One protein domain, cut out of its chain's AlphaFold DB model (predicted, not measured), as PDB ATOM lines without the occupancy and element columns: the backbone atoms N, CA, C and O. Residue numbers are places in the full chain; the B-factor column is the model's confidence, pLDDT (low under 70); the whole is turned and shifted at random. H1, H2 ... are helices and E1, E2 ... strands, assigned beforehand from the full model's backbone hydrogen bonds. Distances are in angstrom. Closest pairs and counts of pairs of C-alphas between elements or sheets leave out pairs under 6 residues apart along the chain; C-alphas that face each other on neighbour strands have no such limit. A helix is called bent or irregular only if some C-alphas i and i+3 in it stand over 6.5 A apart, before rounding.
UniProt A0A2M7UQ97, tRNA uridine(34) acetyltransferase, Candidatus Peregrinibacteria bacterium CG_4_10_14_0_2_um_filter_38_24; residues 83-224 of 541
ATOM      1  N   ARG A  83      17.006 -59.218  -1.017       39.28
ATOM      2  CA  ARG A  83      17.772 -59.871   0.068       39.28
ATOM      3  C   ARG A  83      17.443 -59.278   1.446       39.28
ATOM      4  O   ARG A  83      17.652 -59.938   2.457       39.28
ATOM      5  N   THR A  84      16.918 -58.057   1.496       45.72
ATOM      6  CA  THR A  84      16.444 -57.386   2.716       45.72
ATOM      7  C   THR A  84      14.953 -57.637   2.902       45.72
ATOM      8  O   THR A  84      14.107 -56.812   2.562       45.72
ATOM      9  N   LEU A  85      14.631 -58.822   3.411       48.59
ATOM     10  CA  LEU A  85      13.253 -59.239   3.691       48.59
ATOM     11  C   LEU A  85      12.768 -58.779   5.069       48.59
ATOM     12  O   LEU A  85      11.566 -58.765   5.302       48.59
ATOM     13  N   SER A  86      13.684 -58.353   5.949       50.09
ATOM     14  CA  SER A  86      13.388 -57.865   7.305       50.09
ATOM     15  C   SER A  86      12.658 -56.515   7.336       50.09
ATOM     16  O   SER A  86      12.333 -56.014   8.408       50.09
ATOM     17  N   GLY A  87      12.456 -55.878   6.176       65.25
ATOM     18  CA  GLY A  87      11.968 -54.501   6.086       65.25
ATOM     19  C   GLY A  87      12.953 -53.461   6.635       65.25
ATOM     20  O   GLY A  87      12.587 -52.297   6.745       65.25
ATOM     21  N   VAL A  88      14.185 -53.869   6.964       82.25
ATOM     22  CA  VAL A  88      15.294 -53.003   7.375       82.25
ATOM     23  C   VAL A  88      16.359 -53.010   6.290       82.25
ATOM     24  O   VAL A  88      16.831 -54.066   5.861       82.25
ATOM     25  N   THR A  89      16.766 -51.819   5.875       88.81
ATOM     26  CA  THR A  89      17.715 -51.619   4.793       88.81
ATOM     27  C   THR A  89      19.079 -51.198   5.341       88.81
ATOM     28  O   THR A  89      19.221 -50.086   5.854       88.81
ATOM     29  N   PRO A  90      20.109 -52.062   5.240       91.88
ATOM     30  CA  PRO A  90      21.452 -51.715   5.662       91.88
ATOM     31  C   PRO A  90      22.081 -50.742   4.659       91.88
ATOM     32  O   PRO A  90      22.248 -51.045   3.470       91.88
ATOM     33  N   VAL A  91      22.478 -49.575   5.159       96.19
ATOM     34  CA  VAL A  91      23.228 -48.560   4.415       96.19
ATOM     35  C   VAL A  91      24.620 -48.479   5.020       96.19
ATOM     36  O   VAL A  91      24.811 -47.969   6.118       96.19
ATOM     37  N   THR A  92      25.597 -49.037   4.309       96.25
ATOM     38  CA  THR A  92      27.003 -49.024   4.724       96.25
ATOM     39  C   THR A  92      27.731 -47.843   4.099       96.25
ATOM     40  O   THR A  92      27.699 -47.700   2.876       96.25
ATOM     41  N   VAL A  93      28.400 -47.055   4.938       97.69
ATOM     42  CA  VAL A  93      29.210 -45.888   4.565       97.69
ATOM     43  C   VAL A  93      30.612 -46.018   5.161       97.69
ATOM     44  O   VAL A  93      30.760 -46.567   6.255       97.69
ATOM     45  N   LEU A  94      31.633 -45.531   4.455       97.38
ATOM     46  CA  LEU A  94      33.003 -45.464   4.962       97.38
ATOM     47  C   LEU A  94      33.348 -44.047   5.411       97.38
ATOM     48  O   LEU A  94      32.989 -43.056   4.772       97.38
ATOM     49  N   THR A  95      34.092 -43.974   6.507       97.19
ATOM     50  CA  THR A  95      34.776 -42.752   6.940       97.19
ATOM     51  C   THR A  95      35.957 -42.420   6.025       97.19
ATOM     52  O   THR A  95      36.490 -43.299   5.346       97.19
ATOM     53  N   LYS A  96      36.375 -41.147   6.012       95.69
ATOM     54  CA  LYS A  96      37.541 -40.695   5.246       95.69
ATOM     55  C   LYS A  96      38.830 -41.411   5.679       95.69
ATOM     56  O   LYS A  96      38.913 -41.838   6.840       95.69
ATOM     57  N   PRO A  97      39.852 -41.479   4.811       95.38
ATOM     58  CA  PRO A  97      41.191 -41.901   5.202       95.38
ATOM     59  C   PRO A  97      41.674 -41.097   6.409       95.38
ATOM     60  O   PRO A  97      41.562 -39.870   6.452       95.38
ATOM     61  N   TYR A  98      42.136 -41.808   7.431       92.44
ATOM     62  CA  TYR A  98      42.624 -41.214   8.669       92.44
ATOM     63  C   TYR A  98      43.603 -42.179   9.339       92.44
ATOM     64  O   TYR A  98      43.406 -43.399   9.232       92.44
ATOM     65  N   PRO A  99      44.637 -41.670  10.032       87.31
ATOM     66  CA  PRO A  99      45.572 -42.513  10.759       87.31
ATOM     67  C   PRO A  99      44.851 -43.440  11.737       87.31
ATOM     68  O   PRO A  99      43.884 -43.059  12.399       87.31
ATOM     69  N   CYS A 100      45.336 -44.674  11.834       88.25
ATOM     70  CA  CYS A 100      44.890 -45.620  12.845       88.25
ATOM     71  C   CYS A 100      45.986 -45.751  13.905       88.25
ATOM     72  O   CYS A 100      47.145 -45.936  13.535       88.25
ATOM     73  N   PRO A 101      45.643 -45.746  15.203       88.44
ATOM     74  CA  PRO A 101      46.613 -45.953  16.279       88.44
ATOM     75  C   PRO A 101      47.113 -47.409  16.341       88.44
ATOM     76  O   PRO A 101      47.999 -47.739  17.120       88.44
ATOM     77  N   GLY A 102      46.504 -48.320  15.571       87.50
ATOM     78  CA  GLY A 102      46.868 -49.736  15.532       87.50
ATOM     79  C   GLY A 102      47.998 -50.024  14.556       87.50
ATOM     80  O   GLY A 102      48.010 -49.510  13.438       87.50
ATOM     81  N   LYS A 103      48.896 -50.924  14.959       92.50
ATOM     82  CA  LYS A 103      50.041 -51.388  14.161       92.50
ATOM     83  C   LYS A 103      49.860 -52.833  13.673       92.50
ATOM     84  O   LYS A 103      50.844 -53.506  13.387       92.50
ATOM     85  N   CYS A 104      48.609 -53.298  13.583       95.00
ATOM     86  CA  CYS A 104      48.282 -54.686  13.270       95.00
ATOM     87  C   CYS A 104      48.918 -55.131  11.948       95.00
ATOM     88  O   CYS A 104      48.698 -54.491  10.912       95.00
ATOM     89  N   ILE A 105      49.640 -56.251  11.977       96.69
ATOM     90  CA  ILE A 105      50.442 -56.711  10.831       96.69
ATOM     91  C   ILE A 105      49.582 -57.198   9.655       96.69
ATOM     92  O   ILE A 105      49.975 -57.058   8.499       96.69
ATOM     93  N   TYR A 106      48.386 -57.721   9.935       95.62
ATOM     94  CA  TYR A 106      47.449 -58.264   8.944       95.62
ATOM     95  C   TYR A 106      46.507 -57.201   8.352       95.62
ATOM     96  O   TYR A 106      45.798 -57.465   7.383       95.62
ATOM     97  N   CYS A 107      46.466 -55.986   8.911       94.19
ATOM     98  CA  CYS A 107      45.592 -54.931   8.407       94.19
ATOM     99  C   CYS A 107      46.212 -54.255   7.174       94.19
ATOM    100  O   CYS A 107      47.261 -53.612   7.316       94.19
ATOM    101  N   PRO A 108      45.553 -54.284   5.998       92.81
ATOM    102  CA  PRO A 108      46.054 -53.562   4.841       92.81
ATOM    103  C   PRO A 108      46.091 -52.051   5.083       92.81
ATOM    104  O   PRO A 108      45.259 -51.488   5.810       92.81
ATOM    105  N   THR A 109      47.063 -51.405   4.446       90.69
ATOM    106  CA  THR A 109      47.271 -49.958   4.470       90.69
ATOM    107  C   THR A 109      47.294 -49.438   3.040       90.69
ATOM    108  O   THR A 109      48.237 -49.679   2.297       90.69
ATOM    109  N   ASP A 110      46.241 -48.726   2.656       89.81
ATOM    110  CA  ASP A 110      46.175 -47.947   1.420       89.81
ATOM    111  C   ASP A 110      45.970 -46.491   1.838       89.81
ATOM    112  O   ASP A 110      45.013 -46.197   2.550       89.81
ATOM    113  N   ILE A 111      46.870 -45.586   1.439       89.50
ATOM    114  CA  ILE A 111      46.840 -44.171   1.858       89.50
ATOM    115  C   ILE A 111      45.532 -43.466   1.470       89.50
ATOM    116  O   ILE A 111      45.116 -42.502   2.108       89.50
ATOM    117  N   ARG A 112      44.849 -43.986   0.447       92.75
ATOM    118  CA  ARG A 112      43.588 -43.460  -0.079       92.75
ATOM    119  C   ARG A 112      42.363 -43.998   0.652       92.75
ATOM    120  O   ARG A 112      41.249 -43.589   0.335       92.75
ATOM    121  N   MET A 113      42.541 -44.927   1.592       94.62
ATOM    122  CA  MET A 113      41.455 -45.628   2.274       94.62
ATOM    123  C   MET A 113      41.609 -45.539   3.797       94.62
ATOM    124  O   MET A 113      42.720 -45.444   4.320       94.62
ATOM    125  N   PRO A 114      40.510 -45.610   4.566       93.12
ATOM    126  CA  PRO A 114      40.616 -45.878   5.994       93.12
ATOM    127  C   PRO A 114      41.304 -47.231   6.242       93.12
ATOM    128  O   PRO A 114      41.149 -48.179   5.466       93.12
ATOM    129  N   LYS A 115      42.049 -47.331   7.351       91.25
ATOM    130  CA  LYS A 115      42.809 -48.537   7.733       91.25
ATOM    131  C   LYS A 115      41.959 -49.807   7.616       91.25
ATOM    132  O   LYS A 115      40.786 -49.805   7.979       91.25
ATOM    133  N   SER A 116      42.586 -50.893   7.161       91.00
ATOM    134  CA  SER A 116      41.978 -52.212   6.936       91.00
ATOM    135  C   SER A 116      41.082 -52.329   5.704       91.00
ATOM    136  O   SER A 116      40.648 -53.447   5.424       91.00
ATOM    137  N   TYR A 117      40.801 -51.251   4.971       93.12
ATOM    138  CA  TYR A 117      39.982 -51.287   3.757       93.12
ATOM    139  C   TYR A 117      40.831 -51.131   2.495       93.12
ATOM    140  O   TYR A 117      41.808 -50.386   2.474       93.12
ATOM    141  N   LEU A 118      40.430 -51.833   1.438       91.88
ATOM    142  CA  LEU A 118      41.026 -51.753   0.105       91.88
ATOM    143  C   LEU A 118      40.019 -51.108  -0.848       91.88
ATOM    144  O   LEU A 118      38.826 -51.401  -0.769       91.88
ATOM    145  N   GLN A 119      40.486 -50.250  -1.758       91.06
ATOM    146  CA  GLN A 119      39.621 -49.530  -2.704       91.06
ATOM    147  C   GLN A 119      38.779 -50.476  -3.579       91.06
ATOM    148  O   GLN A 119      37.647 -50.145  -3.918       91.06
ATOM    149  N   SER A 120      39.305 -51.655  -3.906       89.56
ATOM    150  CA  SER A 120      38.654 -52.701  -4.707       89.56
ATOM    151  C   SER A 120      37.432 -53.337  -4.029       89.56
ATOM    152  O   SER A 120      36.596 -53.952  -4.689       89.56
ATOM    153  N   GLN A 121      37.264 -53.169  -2.714       90.12
ATOM    154  CA  GLN A 121      36.103 -53.708  -2.009       90.12
ATOM    155  C   GLN A 121      34.831 -52.934  -2.390       90.12
ATOM    156  O   GLN A 121      34.832 -51.704  -2.337       90.12
ATOM    157  N   PRO A 122      33.681 -53.589  -2.648       88.00
ATOM    158  CA  PRO A 122      32.512 -52.916  -3.225       88.00
ATOM    159  C   PRO A 122      31.980 -51.714  -2.433       88.00
ATOM    160  O   PRO A 122      31.509 -50.739  -3.017       88.00
ATOM    161  N   ALA A 123      31.977 -51.778  -1.097       90.44
ATOM    162  CA  ALA A 123      31.557 -50.644  -0.266       90.44
ATOM    163  C   ALA A 123      32.584 -49.509  -0.271       90.44
ATOM    164  O   ALA A 123      32.207 -48.340  -0.263       90.44
ATOM    165  N   ALA A 124      33.858 -49.874  -0.329       93.31
ATOM    166  CA  ALA A 124      34.973 -48.960  -0.275       93.31
ATOM    167  C   ALA A 124      35.155 -48.222  -1.610       93.31
ATOM    168  O   ALA A 124      35.309 -47.008  -1.610       93.31
ATOM    169  N   GLN A 125      34.982 -48.921  -2.735       92.94
ATOM    170  CA  GLN A 125      34.955 -48.346  -4.079       92.94
ATOM    171  C   GLN A 125      33.890 -47.252  -4.212       92.94
ATOM    172  O   GLN A 125      34.166 -46.177  -4.739       92.94
ATOM    173  N   ARG A 126      32.674 -47.505  -3.699       92.88
ATOM    174  CA  ARG A 126      31.589 -46.509  -3.711       92.88
ATOM    175  C   ARG A 126      31.941 -45.280  -2.883       92.88
ATOM    176  O   ARG A 126      31.736 -44.169  -3.355       92.88
ATOM    177  N   ALA A 127      32.473 -45.483  -1.680       96.00
ATOM    178  CA  ALA A 127      32.864 -44.382  -0.810       96.00
ATOM    179  C   ALA A 127      33.993 -43.548  -1.425       96.00
ATOM    180  O   ALA A 127      33.911 -42.326  -1.421       96.00
ATOM    181  N   PHE A 128      34.990 -44.213  -2.013       95.19
ATOM    182  CA  PHE A 128      36.090 -43.569  -2.719       95.19
ATOM    183  C   PHE A 128      35.595 -42.732  -3.907       95.19
ATOM    184  O   PHE A 128      35.968 -41.577  -4.023       95.19
ATOM    185  N   SER A 129      34.673 -43.253  -4.731       93.69
ATOM    186  CA  SER A 129      34.078 -42.489  -5.848       93.69
ATOM    187  C   SER A 129      33.201 -41.301  -5.430       93.69
ATOM    188  O   SER A 129      32.662 -40.606  -6.284       93.69
ATOM    189  N   GLN A 130      32.978 -41.131  -4.129       95.75
ATOM    190  CA  GLN A 130      32.135 -40.095  -3.535       95.75
ATOM    191  C   GLN A 130      32.933 -39.248  -2.538       95.75
ATOM    192  O   GLN A 130      32.339 -38.640  -1.649       95.75
ATOM    193  N   ASP A 131      34.268 -39.294  -2.621       95.31
ATOM    194  CA  ASP A 131      35.211 -38.568  -1.762       95.31
ATOM    195  C   ASP A 131      34.941 -38.741  -0.263       95.31
ATOM    196  O   ASP A 131      35.201 -37.869   0.565       95.31
ATOM    197  N   PHE A 132      34.386 -39.899   0.102       97.12
ATOM    198  CA  PHE A 132      33.945 -40.224   1.452       97.12
ATOM    199  C   PHE A 132      32.931 -39.222   2.044       97.12
ATOM    200  O   PHE A 132      32.744 -39.202   3.264       97.12
ATOM    201  N   ASP A 133      32.204 -38.448   1.223       98.00
ATOM    202  CA  ASP A 133      31.158 -37.542   1.704       98.00
ATOM    203  C   ASP A 133      29.971 -38.352   2.274       98.00
ATOM    204  O   ASP A 133      29.305 -39.103   1.551       98.00
ATOM    205  N   PRO A 134      29.670 -38.230   3.579       98.19
ATOM    206  CA  PRO A 134      28.644 -39.027   4.254       98.19
ATOM    207  C   PRO A 134      27.235 -38.837   3.688       98.19
ATOM    208  O   PRO A 134      26.426 -39.767   3.722       98.19
ATOM    209  N   TYR A 135      26.916 -37.639   3.189       98.19
ATOM    210  CA  TYR A 135      25.593 -37.345   2.643       98.19
ATOM    211  C   TYR A 135      25.404 -38.046   1.296       98.19
ATOM    212  O   TYR A 135      24.432 -38.776   1.107       98.19
ATOM    213  N   THR A 136      26.364 -37.879   0.389       96.12
ATOM    214  CA  THR A 136      26.360 -38.479  -0.949       96.12
ATOM    215  C   THR A 136      26.364 -40.003  -0.863       96.12
ATOM    216  O   THR A 136      25.565 -40.650  -1.544       96.12
ATOM    217  N   GLN A 137      27.159 -40.579   0.047       98.12
ATOM    218  CA  GLN A 137      27.171 -42.022   0.307       98.12
ATOM    219  C   GLN A 137      25.800 -42.583   0.670       98.12
ATOM    220  O   GLN A 137      25.360 -43.580   0.089       98.12
ATOM    221  N   VAL A 138      25.095 -41.937   1.601       97.94
ATOM    222  CA  VAL A 138      23.742 -42.357   1.976       97.94
ATOM    223  C   VAL A 138      22.770 -42.130   0.821       97.94
ATOM    224  O   VAL A 138      22.058 -43.060   0.444       97.94
ATOM    225  N   PHE A 139      22.761 -40.940   0.223       94.19
ATOM    226  CA  PHE A 139      21.795 -40.569  -0.809       94.19
ATOM    227  C   PHE A 139      21.873 -41.486  -2.037       94.19
ATOM    228  O   PHE A 139      20.863 -42.048  -2.466       94.19
ATOM    229  N   VAL A 140      23.076 -41.711  -2.575       90.12
ATOM    230  CA  VAL A 140      23.284 -42.594  -3.732       90.12
ATOM    231  C   VAL A 140      22.927 -44.036  -3.384       90.12
ATOM    232  O   VAL A 140      22.339 -44.744  -4.206       90.12
ATOM    233  N   ARG A 141      23.229 -44.488  -2.159       93.56
ATOM    234  CA  ARG A 141      22.871 -45.840  -1.726       93.56
ATOM    235  C   ARG A 141      21.357 -46.021  -1.636       93.56
ATOM    236  O   ARG A 141      20.863 -47.034  -2.132       93.56
ATOM    237  N   LEU A 142      20.637 -45.059  -1.058       89.06
ATOM    238  CA  LEU A 142      19.173 -45.055  -1.019       89.06
ATOM    239  C   LEU A 142      18.594 -45.050  -2.434       89.06
ATOM    240  O   LEU A 142      17.795 -45.925  -2.752       89.06
ATOM    241  N   LYS A 143      19.088 -44.170  -3.316       84.94
ATOM    242  CA  LYS A 143      18.676 -44.107  -4.727       84.94
ATOM    243  C   LYS A 143      18.823 -45.468  -5.410       84.94
ATOM    244  O   LYS A 143      17.855 -45.984  -5.960       84.94
ATOM    245  N   ALA A 144      19.994 -46.097  -5.316       82.94
ATOM    246  CA  ALA A 144      20.246 -47.406  -5.923       82.94
ATOM    247  C   ALA A 144      19.323 -48.514  -5.374       82.94
ATOM    248  O   ALA A 144      18.878 -49.392  -6.118       82.94
ATOM    249  N   LEU A 145      19.020 -48.486  -4.074       83.06
ATOM    250  CA  LEU A 145      18.138 -49.456  -3.424       83.06
ATOM    251  C   LEU A 145      16.671 -49.257  -3.827       83.06
ATOM    252  O   LEU A 145      16.020 -50.220  -4.234       83.06
ATOM    253  N   THR A 146      16.181 -48.017  -3.820       76.44
ATOM    254  CA  THR A 146      14.835 -47.670  -4.295       76.44
ATOM    255  C   THR A 146      14.659 -48.046  -5.761       76.44
ATOM    256  O   THR A 146      13.697 -48.725  -6.112       76.44
ATOM    257  N   MET A 147      15.628 -47.703  -6.618       70.00
ATOM    258  CA  MET A 147      15.566 -48.055  -8.037       70.00
ATOM    259  C   MET A 147      15.634 -49.578  -8.262       70.00
ATOM    260  O   MET A 147      15.154 -50.057  -9.279       70.00
ATOM    261  N   THR A 148      16.199 -50.373  -7.341       69.81
ATOM    262  CA  THR A 148      16.163 -51.853  -7.412       69.81
ATOM    263  C   THR A 148      14.906 -52.458  -6.762       69.81
ATOM    264  O   THR A 148      14.788 -53.682  -6.677       69.81
ATOM    265  N   GLY A 149      13.960 -51.629  -6.309       67.31
ATOM    266  CA  GLY A 149      12.706 -52.057  -5.689       67.31
ATOM    267  C   GLY A 149      12.836 -52.513  -4.232       67.31
ATOM    268  O   GLY A 149      11.934 -53.193  -3.734       67.31
ATOM    269  N   HIS A 150      13.943 -52.182  -3.559       76.00
ATOM    270  CA  HIS A 150      14.090 -52.397  -2.120       76.00
ATOM    271  C   HIS A 150      13.294 -51.336  -1.370       76.00
ATOM    272  O   HIS A 150      13.228 -50.182  -1.792       76.00
ATOM    273  N   GLU A 151      12.719 -51.731  -0.240       79.56
ATOM    274  CA  GLU A 151      12.059 -50.782   0.639       79.56
ATOM    275  C   GLU A 151      13.080 -50.052   1.523       79.56
ATOM    276  O   GLU A 151      13.932 -50.687   2.135       79.56
ATOM    277  N   VAL A 152      13.004 -48.723   1.594       86.38
ATOM    278  CA  VAL A 152      14.009 -47.863   2.235       86.38
ATOM    279  C   VAL A 152      13.495 -47.063   3.436       86.38
ATOM    280  O   VAL A 152      14.292 -46.344   4.029       86.38
ATOM    281  N   SER A 153      12.229 -47.185   3.865       83.88
ATOM    282  CA  SER A 153      11.716 -46.379   4.997       83.88
ATOM    283  C   SER A 153      12.414 -46.626   6.335       83.88
ATOM    284  O   SER A 153      12.345 -45.787   7.231       83.88
ATOM    285  N   LYS A 154      13.093 -47.763   6.503       90.62
ATOM    286  CA  LYS A 154      13.834 -48.108   7.720       90.62
ATOM    287  C   LYS A 154      15.272 -48.424   7.361       90.62
ATOM    288  O   LYS A 154      15.554 -49.442   6.733       90.62
ATOM    289  N   VAL A 155      16.181 -47.563   7.789       95.75
ATOM    290  CA  VAL A 155      17.609 -47.669   7.518       95.75
ATOM    291  C   VAL A 155      18.359 -48.043   8.784       95.75
ATOM    292  O   VAL A 155      18.245 -47.373   9.810       95.75
ATOM    293  N   GLU A 156      19.174 -49.089   8.688       96.38
ATOM    294  CA  GLU A 156      20.263 -49.330   9.631       96.38
ATOM    295  C   GLU A 156      21.547 -48.754   9.026       96.38
ATOM    296  O   GLU A 156      22.052 -49.243   8.009       96.38
ATOM    297  N   LEU A 157      22.052 -47.675   9.624       98.38
ATOM    298  CA  LEU A 157      23.280 -47.023   9.188       98.38
ATOM    299  C   LEU A 157      24.475 -47.785   9.757       98.38
ATOM    300  O   LEU A 157      24.619 -47.887  10.971       98.38
ATOM    301  N   ARG A 158      25.358 -48.280   8.893       97.50
ATOM    302  CA  ARG A 158      26.604 -48.933   9.298       97.50
ATOM    303  C   ARG A 158      27.788 -48.068   8.882       97.50
ATOM    304  O   ARG A 158      28.095 -47.977   7.694       97.50
ATOM    305  N   VAL A 159      28.436 -47.449   9.859       97.69
ATOM    306  CA  VAL A 159      29.642 -46.645   9.673       97.69
ATOM    307  C   VAL A 159      30.847 -47.548   9.881       97.69
ATOM    308  O   VAL A 159      31.098 -48.018  10.989       97.69
ATOM    309  N   ILE A 160      31.571 -47.804   8.799       94.44
ATOM    310  CA  ILE A 160      32.756 -48.659   8.807       94.44
ATOM    311  C   ILE A 160      34.004 -47.868   8.409       94.44
ATOM    312  O   ILE A 160      33.922 -46.739   7.913       94.44
ATOM    313  N   GLY A 161      35.178 -48.440   8.659       87.25
ATOM    314  CA  GLY A 161      36.458 -47.790   8.385       87.25
ATOM    315  C   GLY A 161      37.487 -48.118   9.456       87.25
ATOM    316  O   GLY A 161      37.493 -49.222   9.988       87.25
ATOM    317  N   GLY A 162      38.361 -47.159   9.762       84.88
ATOM    318  CA  GLY A 162      39.349 -47.299  10.826       84.88
ATOM    319  C   GLY A 162      38.703 -47.343  12.215       84.88
ATOM    320  O   GLY A 162      37.665 -47.950  12.446       84.88
ATOM    321  N   THR A 163      39.311 -46.671  13.186       93.00
ATOM    322  CA  THR A 163      38.769 -46.635  14.554       93.00
ATOM    323  C   THR A 163      37.840 -45.433  14.701       93.00
ATOM    324  O   THR A 163      38.342 -44.336  14.925       93.00
ATOM    325  N   PHE A 164      36.512 -45.591  14.571       96.69
ATOM    326  CA  PHE A 164      35.574 -44.447  14.595       96.69
ATOM    327  C   PHE A 164      35.790 -43.531  15.810       96.69
ATOM    328  O   PHE A 164      35.865 -42.312  15.659       96.69
ATOM    329  N   SER A 165      36.001 -44.120  16.992       96.75
ATOM    330  CA  SER A 165      36.226 -43.399  18.250       96.75
ATOM    331  C   SER A 165      37.508 -42.557  18.292       96.75
ATOM    332  O   SER A 165      37.580 -41.613  19.084       96.75
ATOM    333  N   PHE A 166      38.476 -42.842  17.412       96.31
ATOM    334  CA  PHE A 166      39.737 -42.107  17.272       96.31
ATOM    335  C   PHE A 166      39.633 -40.875  16.359       96.31
ATOM    336  O   PHE A 166      40.455 -39.965  16.449       96.31
ATOM    337  N   TYR A 167      38.622 -40.800  15.486       96.81
ATOM    338  CA  TYR A 167      38.427 -39.613  14.647       96.81
ATOM    339  C   TYR A 167      38.115 -38.379  15.512       96.81
ATOM    340  O   TYR A 167      37.478 -38.522  16.562       96.81
ATOM    341  N   PRO A 168      38.454 -37.155  15.059       97.06
ATOM    342  CA  PRO A 168      38.121 -35.932  15.780       97.06
ATOM    343  C   PRO A 168      36.628 -35.853  16.100       97.06
ATOM    344  O   PRO A 168      35.778 -36.133  15.248       97.06
ATOM    345  N   LYS A 169      36.277 -35.432  17.319       97.56
ATOM    346  CA  LYS A 169      34.876 -35.453  17.775       97.56
ATOM    347  C   LYS A 169      33.967 -34.581  16.903       97.56
ATOM    348  O   LYS A 169      32.827 -34.975  16.661       97.56
ATOM    349  N   ALA A 170      34.464 -33.458  16.381       98.00
ATOM    350  CA  ALA A 170      33.726 -32.622  15.431       98.00
ATOM    351  C   ALA A 170      33.409 -33.372  14.123       98.00
ATOM    352  O   ALA A 170      32.267 -33.341  13.658       98.00
ATOM    353  N   TYR A 171      34.381 -34.120  13.586       98.06
ATOM    354  CA  TYR A 171      34.196 -34.949  12.393       98.06
ATOM    355  C   TYR A 171      33.141 -36.033  12.624       98.06
ATOM    356  O   TYR A 171      32.252 -36.192  11.796       98.06
ATOM    357  N   GLN A 172      33.174 -36.729  13.765       98.19
ATOM    358  CA  GLN A 172      32.173 -37.753  14.091       98.19
ATOM    359  C   GLN A 172      30.740 -37.184  14.106       98.19
ATOM    360  O   GLN A 172      29.839 -37.767  13.500       98.19
ATOM    361  N   THR A 173      30.520 -36.026  14.756       98.38
ATOM    362  CA  THR A 173      29.203 -35.352  14.753       98.38
ATOM    363  C   THR A 173      28.796 -34.954  13.347       98.38
ATOM    364  O   THR A 173      27.679 -35.253  12.932       98.38
ATOM    365  N   TRP A 174      29.687 -34.279  12.617       98.31
ATOM    366  CA  TRP A 174      29.423 -33.851  11.249       98.31
ATOM    367  C   TRP A 174      29.056 -35.041  10.357       98.31
ATOM    368  O   TRP A 174      28.069 -34.976   9.628       98.31
ATOM    369  N   PHE A 175      29.785 -36.149  10.478       98.56
ATOM    370  CA  PHE A 175      29.596 -37.329   9.651       98.56
ATOM    371  C   PHE A 175      28.202 -37.933   9.848       98.56
ATOM    372  O   PHE A 175      27.429 -38.050   8.897       98.56
ATOM    373  N   VAL A 176      27.827 -38.220  11.099       98.56
ATOM    374  CA  VAL A 176      26.503 -38.776  11.413       98.56
ATOM    375  C   VAL A 176      25.389 -37.776  11.080       98.56
ATOM    376  O   VAL A 176      24.375 -38.169  10.501       98.56
ATOM    377  N   LYS A 177      25.589 -36.476  11.356       98.62
ATOM    378  CA  LYS A 177      24.646 -35.408  10.974       98.62
ATOM    379  C   LYS A 177      24.332 -35.466   9.481       98.62
ATOM    380  O   LYS A 177      23.170 -35.410   9.092       98.62
ATOM    381  N   ARG A 178      25.366 -35.548   8.642       98.50
ATOM    382  CA  ARG A 178      25.237 -35.536   7.182       98.50
ATOM    383  C   ARG A 178      24.576 -36.810   6.658       98.50
ATOM    384  O   ARG A 178      23.751 -36.704   5.755       98.50
ATOM    385  N   CYS A 179      24.847 -37.970   7.262       98.69
ATOM    386  CA  CYS A 179      24.118 -39.203   6.953       98.69
ATOM    387  C   CYS A 179      22.615 -39.079   7.253       98.69
ATOM    388  O   CYS A 179      21.796 -39.424   6.406       98.69
ATOM    389  N   LEU A 180      22.244 -38.568   8.433       98.62
ATOM    390  CA  LEU A 180      20.837 -38.364   8.806       98.62
ATOM    391  C   LEU A 180      20.151 -37.332   7.905       98.62
ATOM    392  O   LEU A 180      19.014 -37.531   7.488       98.62
ATOM    393  N   LEU A 181      20.856 -36.252   7.565       98.19
ATOM    394  CA  LEU A 181      20.345 -35.225   6.664       98.19
ATOM    395  C   LEU A 181      20.032 -35.802   5.275       98.19
ATOM    396  O   LEU A 181      18.961 -35.532   4.752       98.19
ATOM    397  N   ALA A 182      20.886 -36.676   4.730       97.81
ATOM    398  CA  ALA A 182      20.605 -37.365   3.468       97.81
ATOM    399  C   ALA A 182      19.346 -38.241   3.533       97.81
ATOM    400  O   ALA A 182      18.598 -38.299   2.562       97.81
ATOM    401  N   MET A 183      19.084 -38.900   4.666       97.81
ATOM    402  CA  MET A 183      17.842 -39.658   4.863       97.81
ATOM    403  C   MET A 183      16.618 -38.735   4.907       97.81
ATOM    404  O   MET A 183      15.597 -39.051   4.307       97.81
ATOM    405  N   ASN A 184      16.731 -37.585   5.576       96.25
ATOM    406  CA  ASN A 184      15.653 -36.598   5.661       96.25
ATOM    407  C   ASN A 184      15.356 -35.940   4.301       96.25
ATOM    408  O   ASN A 184      14.194 -35.731   3.966       96.25
ATOM    409  N   ASP A 185      16.397 -35.634   3.523       91.56
ATOM    410  CA  ASP A 185      16.293 -34.970   2.219       91.56
ATOM    411  C   ASP A 185      15.861 -35.917   1.094       91.56
ATOM    412  O   ASP A 185      15.257 -35.475   0.118       91.56
ATOM    413  N   PHE A 186      16.150 -37.218   1.207       87.50
ATOM    414  CA  PHE A 186      15.907 -38.179   0.131       87.50
ATOM    415  C   PHE A 186      14.452 -38.187  -0.383       87.50
ATOM    416  O   PHE A 186      14.271 -38.004  -1.589       87.50
ATOM    417  N   PRO A 187      13.410 -38.306   0.466       78.00
ATOM    418  CA  PRO A 187      12.018 -38.237   0.010       78.00
ATOM    419  C   PRO A 187      11.663 -36.897  -0.641       78.00
ATOM    420  O   PRO A 187      10.952 -36.865  -1.642       78.00
ATOM    421  N   LEU A 188      12.182 -35.786  -0.105       75.19
ATOM    422  CA  LEU A 188      11.916 -34.442  -0.626       75.19
ATOM    423  C   LEU A 188      12.469 -34.288  -2.043       75.19
ATOM    424  O   LEU A 188      11.743 -33.884  -2.950       75.19
ATOM    425  N   LEU A 189      13.728 -34.675  -2.240       72.19
ATOM    426  CA  LEU A 189      14.412 -34.574  -3.526       72.19
ATOM    427  C   LEU A 189      13.817 -35.522  -4.573       72.19
ATOM    428  O   LEU A 189      13.700 -35.147  -5.736       72.19
ATOM    429  N   VAL A 190      13.370 -36.718  -4.172       66.19
ATOM    430  CA  VAL A 190      12.631 -37.634  -5.062       66.19
ATOM    431  C   VAL A 190      11.309 -37.015  -5.543       66.19
ATOM    432  O   VAL A 190      10.877 -37.289  -6.661       66.19
ATOM    433  N   LEU A 191      10.685 -36.152  -4.737       61.31
ATOM    434  CA  LEU A 191       9.461 -35.422  -5.083       61.31
ATOM    435  C   LEU A 191       9.719 -34.071  -5.779       61.31
ATOM    436  O   LEU A 191       8.772 -33.312  -5.974       61.31
ATOM    437  N   GLY A 192      10.968 -33.741  -6.125       59.41
ATOM    438  CA  GLY A 192      11.328 -32.451  -6.728       59.41
ATOM    439  C   GLY A 192      11.249 -31.259  -5.765       59.41
ATOM    440  O   GLY A 192      11.243 -30.110  -6.201       59.41
ATOM    441  N   LYS A 193      11.174 -31.506  -4.452       65.44
ATOM    442  CA  LYS A 193      11.159 -30.459  -3.420       65.44
ATOM    443  C   LYS A 193      12.581 -30.039  -3.046       65.44
ATOM    444  O   LYS A 193      13.536 -30.793  -3.218       65.44
ATOM    445  N   LYS A 194      12.716 -28.832  -2.485       80.88
ATOM    446  CA  LYS A 194      14.003 -28.316  -1.994       80.88
ATOM    447  C   LYS A 194      14.495 -29.123  -0.778       80.88
ATOM    448  O   LYS A 194      13.672 -29.475   0.071       80.88
ATOM    449  N   PRO A 195      15.810 -29.389  -0.666       89.06
ATOM    450  CA  PRO A 195      16.387 -30.027   0.512       89.06
ATOM    451  C   PRO A 195      16.433 -29.053   1.698       89.06
ATOM    452  O   PRO A 195      16.336 -27.831   1.541       89.06
ATOM    453  N   PHE A 196      16.633 -29.590   2.894       91.44
ATOM    454  CA  PHE A 196      16.874 -28.814   4.101       91.44
ATOM    455  C   PHE A 196      18.204 -28.035   4.031       91.44
ATOM    456  O   PHE A 196      19.161 -28.407   3.345       91.44
ATOM    457  N   LYS A 197      18.299 -26.938   4.798       89.00
ATOM    458  CA  LYS A 197      19.535 -26.142   4.899       89.00
ATOM    459  C   LYS A 197      20.680 -26.982   5.495       89.00
ATOM    460  O   LYS A 197      20.496 -27.740   6.444       89.00
ATOM    461  N   LYS A 198      21.911 -26.803   4.999       84.69
ATOM    462  CA  LYS A 198      23.090 -27.570   5.468       84.69
ATOM    463  C   LYS A 198      23.530 -27.211   6.903       84.69
ATOM    464  O   LYS A 198      24.104 -28.047   7.613       84.69
ATOM    465  N   ASN A 199      23.260 -25.985   7.350       91.31
ATOM    466  CA  ASN A 199      23.721 -25.431   8.629       91.31
ATOM    467  C   ASN A 199      22.838 -25.785   9.843       91.31
ATOM    468  O   ASN A 199      23.113 -25.316  10.941       91.31
ATOM    469  N   LEU A 200      21.830 -26.652   9.692       94.81
ATOM    470  CA  LEU A 200      20.974 -27.087  10.803       94.81
ATOM    471  C   LEU A 200      21.775 -27.716  11.954       94.81
ATOM    472  O   LEU A 200      22.755 -28.427  11.724       94.81
ATOM    473  N   SER A 201      21.357 -27.511  13.201       97.12
ATOM    474  CA  SER A 201      22.002 -28.163  14.347       97.12
ATOM    475  C   SER A 201      21.814 -29.687  14.300       97.12
ATOM    476  O   SER A 201      20.856 -30.197  13.712       97.12
ATOM    477  N   PHE A 202      22.719 -30.443  14.932       97.12
ATOM    478  CA  PHE A 202      22.593 -31.905  14.998       97.12
ATOM    479  C   PHE A 202      21.271 -32.335  15.651       97.12
ATOM    480  O   PHE A 202      20.575 -33.195  15.117       97.12
ATOM    481  N   ALA A 203      20.885 -31.682  16.752       96.94
ATOM    482  CA  ALA A 203      19.634 -31.954  17.457       96.94
ATOM    483  C   ALA A 203      18.401 -31.765  16.557       96.94
ATOM    484  O   ALA A 203      17.488 -32.589  16.581       96.94
ATOM    485  N   TYR A 204      18.398 -30.728  15.715       97.56
ATOM    486  CA  TYR A 204      17.295 -30.477  14.791       97.56
ATOM    487  C   TYR A 204      17.224 -31.529  13.673       97.56
ATOM    488  O   TYR A 204      16.151 -32.050  13.381       97.56
ATOM    489  N   VAL A 205      18.370 -31.934  13.108       98.25
ATOM    490  CA  VAL A 205      18.433 -33.026  12.113       98.25
ATOM    491  C   VAL A 205      17.923 -34.349  12.696       98.25
ATOM    492  O   VAL A 205      17.162 -35.062  12.036       98.25
ATOM    493  N   VAL A 206      18.299 -34.661  13.942       97.69
ATOM    494  CA  VAL A 206      17.788 -35.824  14.684       97.69
ATOM    495  C   VAL A 206      16.275 -35.728  14.858       97.69
ATOM    496  O   VAL A 206      15.584 -36.712  14.607       97.69
ATOM    497  N   LYS A 207      15.758 -34.553  15.240       97.00
ATOM    498  CA  LYS A 207      14.325 -34.341  15.466       97.00
ATOM    499  C   LYS A 207      13.491 -34.605  14.214       97.00
ATOM    500  O   LYS A 207      12.469 -35.276  14.313       97.00
ATOM    501  N   ILE A 208      13.953 -34.138  13.053       97.31
ATOM    502  CA  ILE A 208      13.315 -34.427  11.759       97.31
ATOM    503  C   ILE A 208      13.310 -35.940  11.489       97.31
ATOM    504  O   ILE A 208      12.296 -36.501  11.078       97.31
ATOM    505  N   ASN A 209      14.424 -36.631  11.757       97.88
ATOM    506  CA  ASN A 209      14.540 -38.053  11.438       97.88
ATOM    507  C   ASN A 209      13.656 -38.966  12.316       97.88
ATOM    508  O   ASN A 209      13.345 -40.081  11.898       97.88
ATOM    509  N   GLU A 210      13.200 -38.508  13.493       96.19
ATOM    510  CA  GLU A 210      12.246 -39.261  14.333       96.19
ATOM    511  C   GLU A 210      10.949 -39.600  13.574       96.19
ATOM    512  O   GLU A 210      10.350 -40.656  13.801       96.19
ATOM    513  N   THR A 211      10.525 -38.718  12.661       91.31
ATOM    514  CA  THR A 211       9.254 -38.820  11.931       91.31
ATOM    515  C   THR A 211       9.399 -38.895  10.412       91.31
ATOM    516  O   THR A 211       8.393 -39.170   9.756       91.31
ATOM    517  N   ALA A 212      10.610 -38.740   9.862       90.44
ATOM    518  CA  ALA A 212      10.894 -38.806   8.426       90.44
ATOM    519  C   ALA A 212      10.360 -40.086   7.749       90.44
ATOM    520  O   ALA A 212      10.131 -41.112   8.398       90.44
ATOM    521  N   GLU A 213      10.185 -40.043   6.425       85.06
ATOM    522  CA  GLU A 213       9.793 -41.231   5.652       85.06
ATOM    523  C   GLU A 213      10.921 -42.269   5.592       85.06
ATOM    524  O   GLU A 213      10.653 -43.464   5.671       85.06
ATOM    525  N   VAL A 214      12.180 -41.820   5.518       92.25
ATOM    526  CA  VAL A 214      13.378 -42.665   5.642       92.25
ATOM    527  C   VAL A 214      13.974 -42.475   7.034       92.25
ATOM    528  O   VAL A 214      14.621 -41.472   7.342       92.25
ATOM    529  N   ARG A 215      13.746 -43.456   7.901       94.44
ATOM    530  CA  ARG A 215      14.076 -43.405   9.327       94.44
ATOM    531  C   ARG A 215      15.363 -44.147   9.634       94.44
ATOM    532  O   ARG A 215      15.499 -45.317   9.284       94.44
ATOM    533  N   CYS A 216      16.265 -43.518  10.379       97.88
ATOM    534  CA  CYS A 216      17.452 -44.177  10.912       97.88
ATOM    535  C   CYS A 216      17.082 -44.975  12.168       97.88
ATOM    536  O   CYS A 216      17.013 -44.442  13.278       97.88
ATOM    537  N   ILE A 217      16.807 -46.267  12.001       96.00
ATOM    538  CA  ILE A 217      16.341 -47.135  13.090       96.00
ATOM    539  C   ILE A 217      17.479 -47.732  13.930       96.00
ATOM    540  O   ILE A 217      17.228 -48.327  14.977       96.00
ATOM    541  N   GLY A 218      18.724 -47.548  13.498       96.69
ATOM    542  CA  GLY A 218      19.919 -47.966  14.217       96.69
ATOM    543  C   GLY A 218      21.171 -47.396  13.567       96.69
ATOM    544  O   GLY A 218      21.215 -47.215  12.350       96.69
ATOM    545  N   VAL A 219      22.177 -47.122  14.395       98.50
ATOM    546  CA  VAL A 219      23.515 -46.739  13.945       98.50
ATOM    547  C   VAL A 219      24.499 -47.741  14.536       98.50
ATOM    548  O   VAL A 219      24.549 -47.932  15.753       98.50
ATOM    549  N   ASN A 220      25.243 -48.394  13.654       98.00
ATOM    550  CA  ASN A 220      26.279 -49.368  13.956       98.00
ATOM    551  C   ASN A 220      27.639 -48.769  13.586       98.00
ATOM    552  O   ASN A 220      27.793 -48.263  12.471       98.00
ATOM    553  N   ILE A 221      28.599 -48.818  14.508       98.12
ATOM    554  CA  ILE A 221      29.957 -48.303  14.309       98.12
ATOM    555  C   ILE A 221      30.996 -49.378  14.621       98.12
ATOM    556  O   ILE A 221      30.810 -50.186  15.529       98.12
ATOM    557  N   GLU A 222      32.108 -49.348  13.891       96.62
ATOM    558  CA  GLU A 222      33.295 -50.166  14.158       96.62
ATOM    559  C   GLU A 222      34.334 -49.351  14.941       96.62
ATOM    560  O   GLU A 222      34.630 -48.197  14.609       96.62
ATOM    561  N   THR A 223      34.887 -49.935  16.001       96.75
ATOM    562  CA  THR A 223      35.924 -49.290  16.811       96.75
ATOM    563  C   THR A 223      36.845 -50.312  17.475       96.75
ATOM    564  O   THR A 223      36.672 -51.526  17.334       96.75
ATOM    565  N   ARG A 224      37.871 -49.831  18.175       96.38
ATOM    566  CA  ARG A 224      38.749 -50.681  18.976       96.38
ATOM    567  C   ARG A 224      38.301 -50.676  20.445       96.38
ATOM    568  O   ARG A 224      37.866 -49.622  20.911       96.38
TER     569      ARG A 224
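What this domain is: This is residues 83 to 224 of the 541 residues of the protein "tRNA uridine(34) acetyltransferase" of Candidatus Peregrinibacteria bacterium CG_4_10_14_0_2_um_filter_38_24 (UniProt A0A2M7UQ97). A small sheet of three parallel strands, E1 E2 E3, has the slanting helices H2 and H3 side by side over one face, with no named helix over the other. H4 packs on H3, H1 sits by E1, and residues 95 to 121 form a large loop beyond the strands' last residues. The 142 printed residues hold four named helices and three named strands, in the order E1 H1 H2 E2 H3 H4 E3, class mixed. The whole is compact, radius of gyration of the C-alphas 15.3 A, spanning 47 by 34 by 25 A.

How they stand to each other: E2, residues 154 to 160, is the inner strand between E1, residues 89 to 94, and E3, residues 215 to 223. N 91 and O 156 are 2.9 A apart, N 157 and O 218 2.9 A, both within hydrogen-bond range. H2, residues 134 to 147, and H3, residues 169 to 190, make two layers with the sheet, helices on one face, at heights of 8.4 and 10.0 A. They touch, C-alphas of Tyr 135 and Arg 178 closest at 4.9 A, at a shallow tilt of 32 degrees, the same way. H4, residues 202 to 209, touches H3, C-alphas of Lys 177 and Phe 202 closest at 5.7 A. H1, residues 122 to 128, only grazes the sheet. Every O i to N i+4 pair is within hydrogen-bond range in H2 and H4, 2 of 3 in H1 and 16 of 18 in H3.

Where its parts are: E1 begins at C-alpha 89 (17.715, -51.619, 4.793). H3 is 32.0 A long and only just irregular, C-alphas 184 and 187 being 6.9 A apart. E3, 23.8 A long, ends at C-alpha 223 (35.924, -49.290, 16.811).

The domain as a whole: The printed part has no cut. The links E1 to H1 and H3 to H4 are long. Residues 83 to 87, 148 to 149 and 190 to 193 are under pLDDT 70.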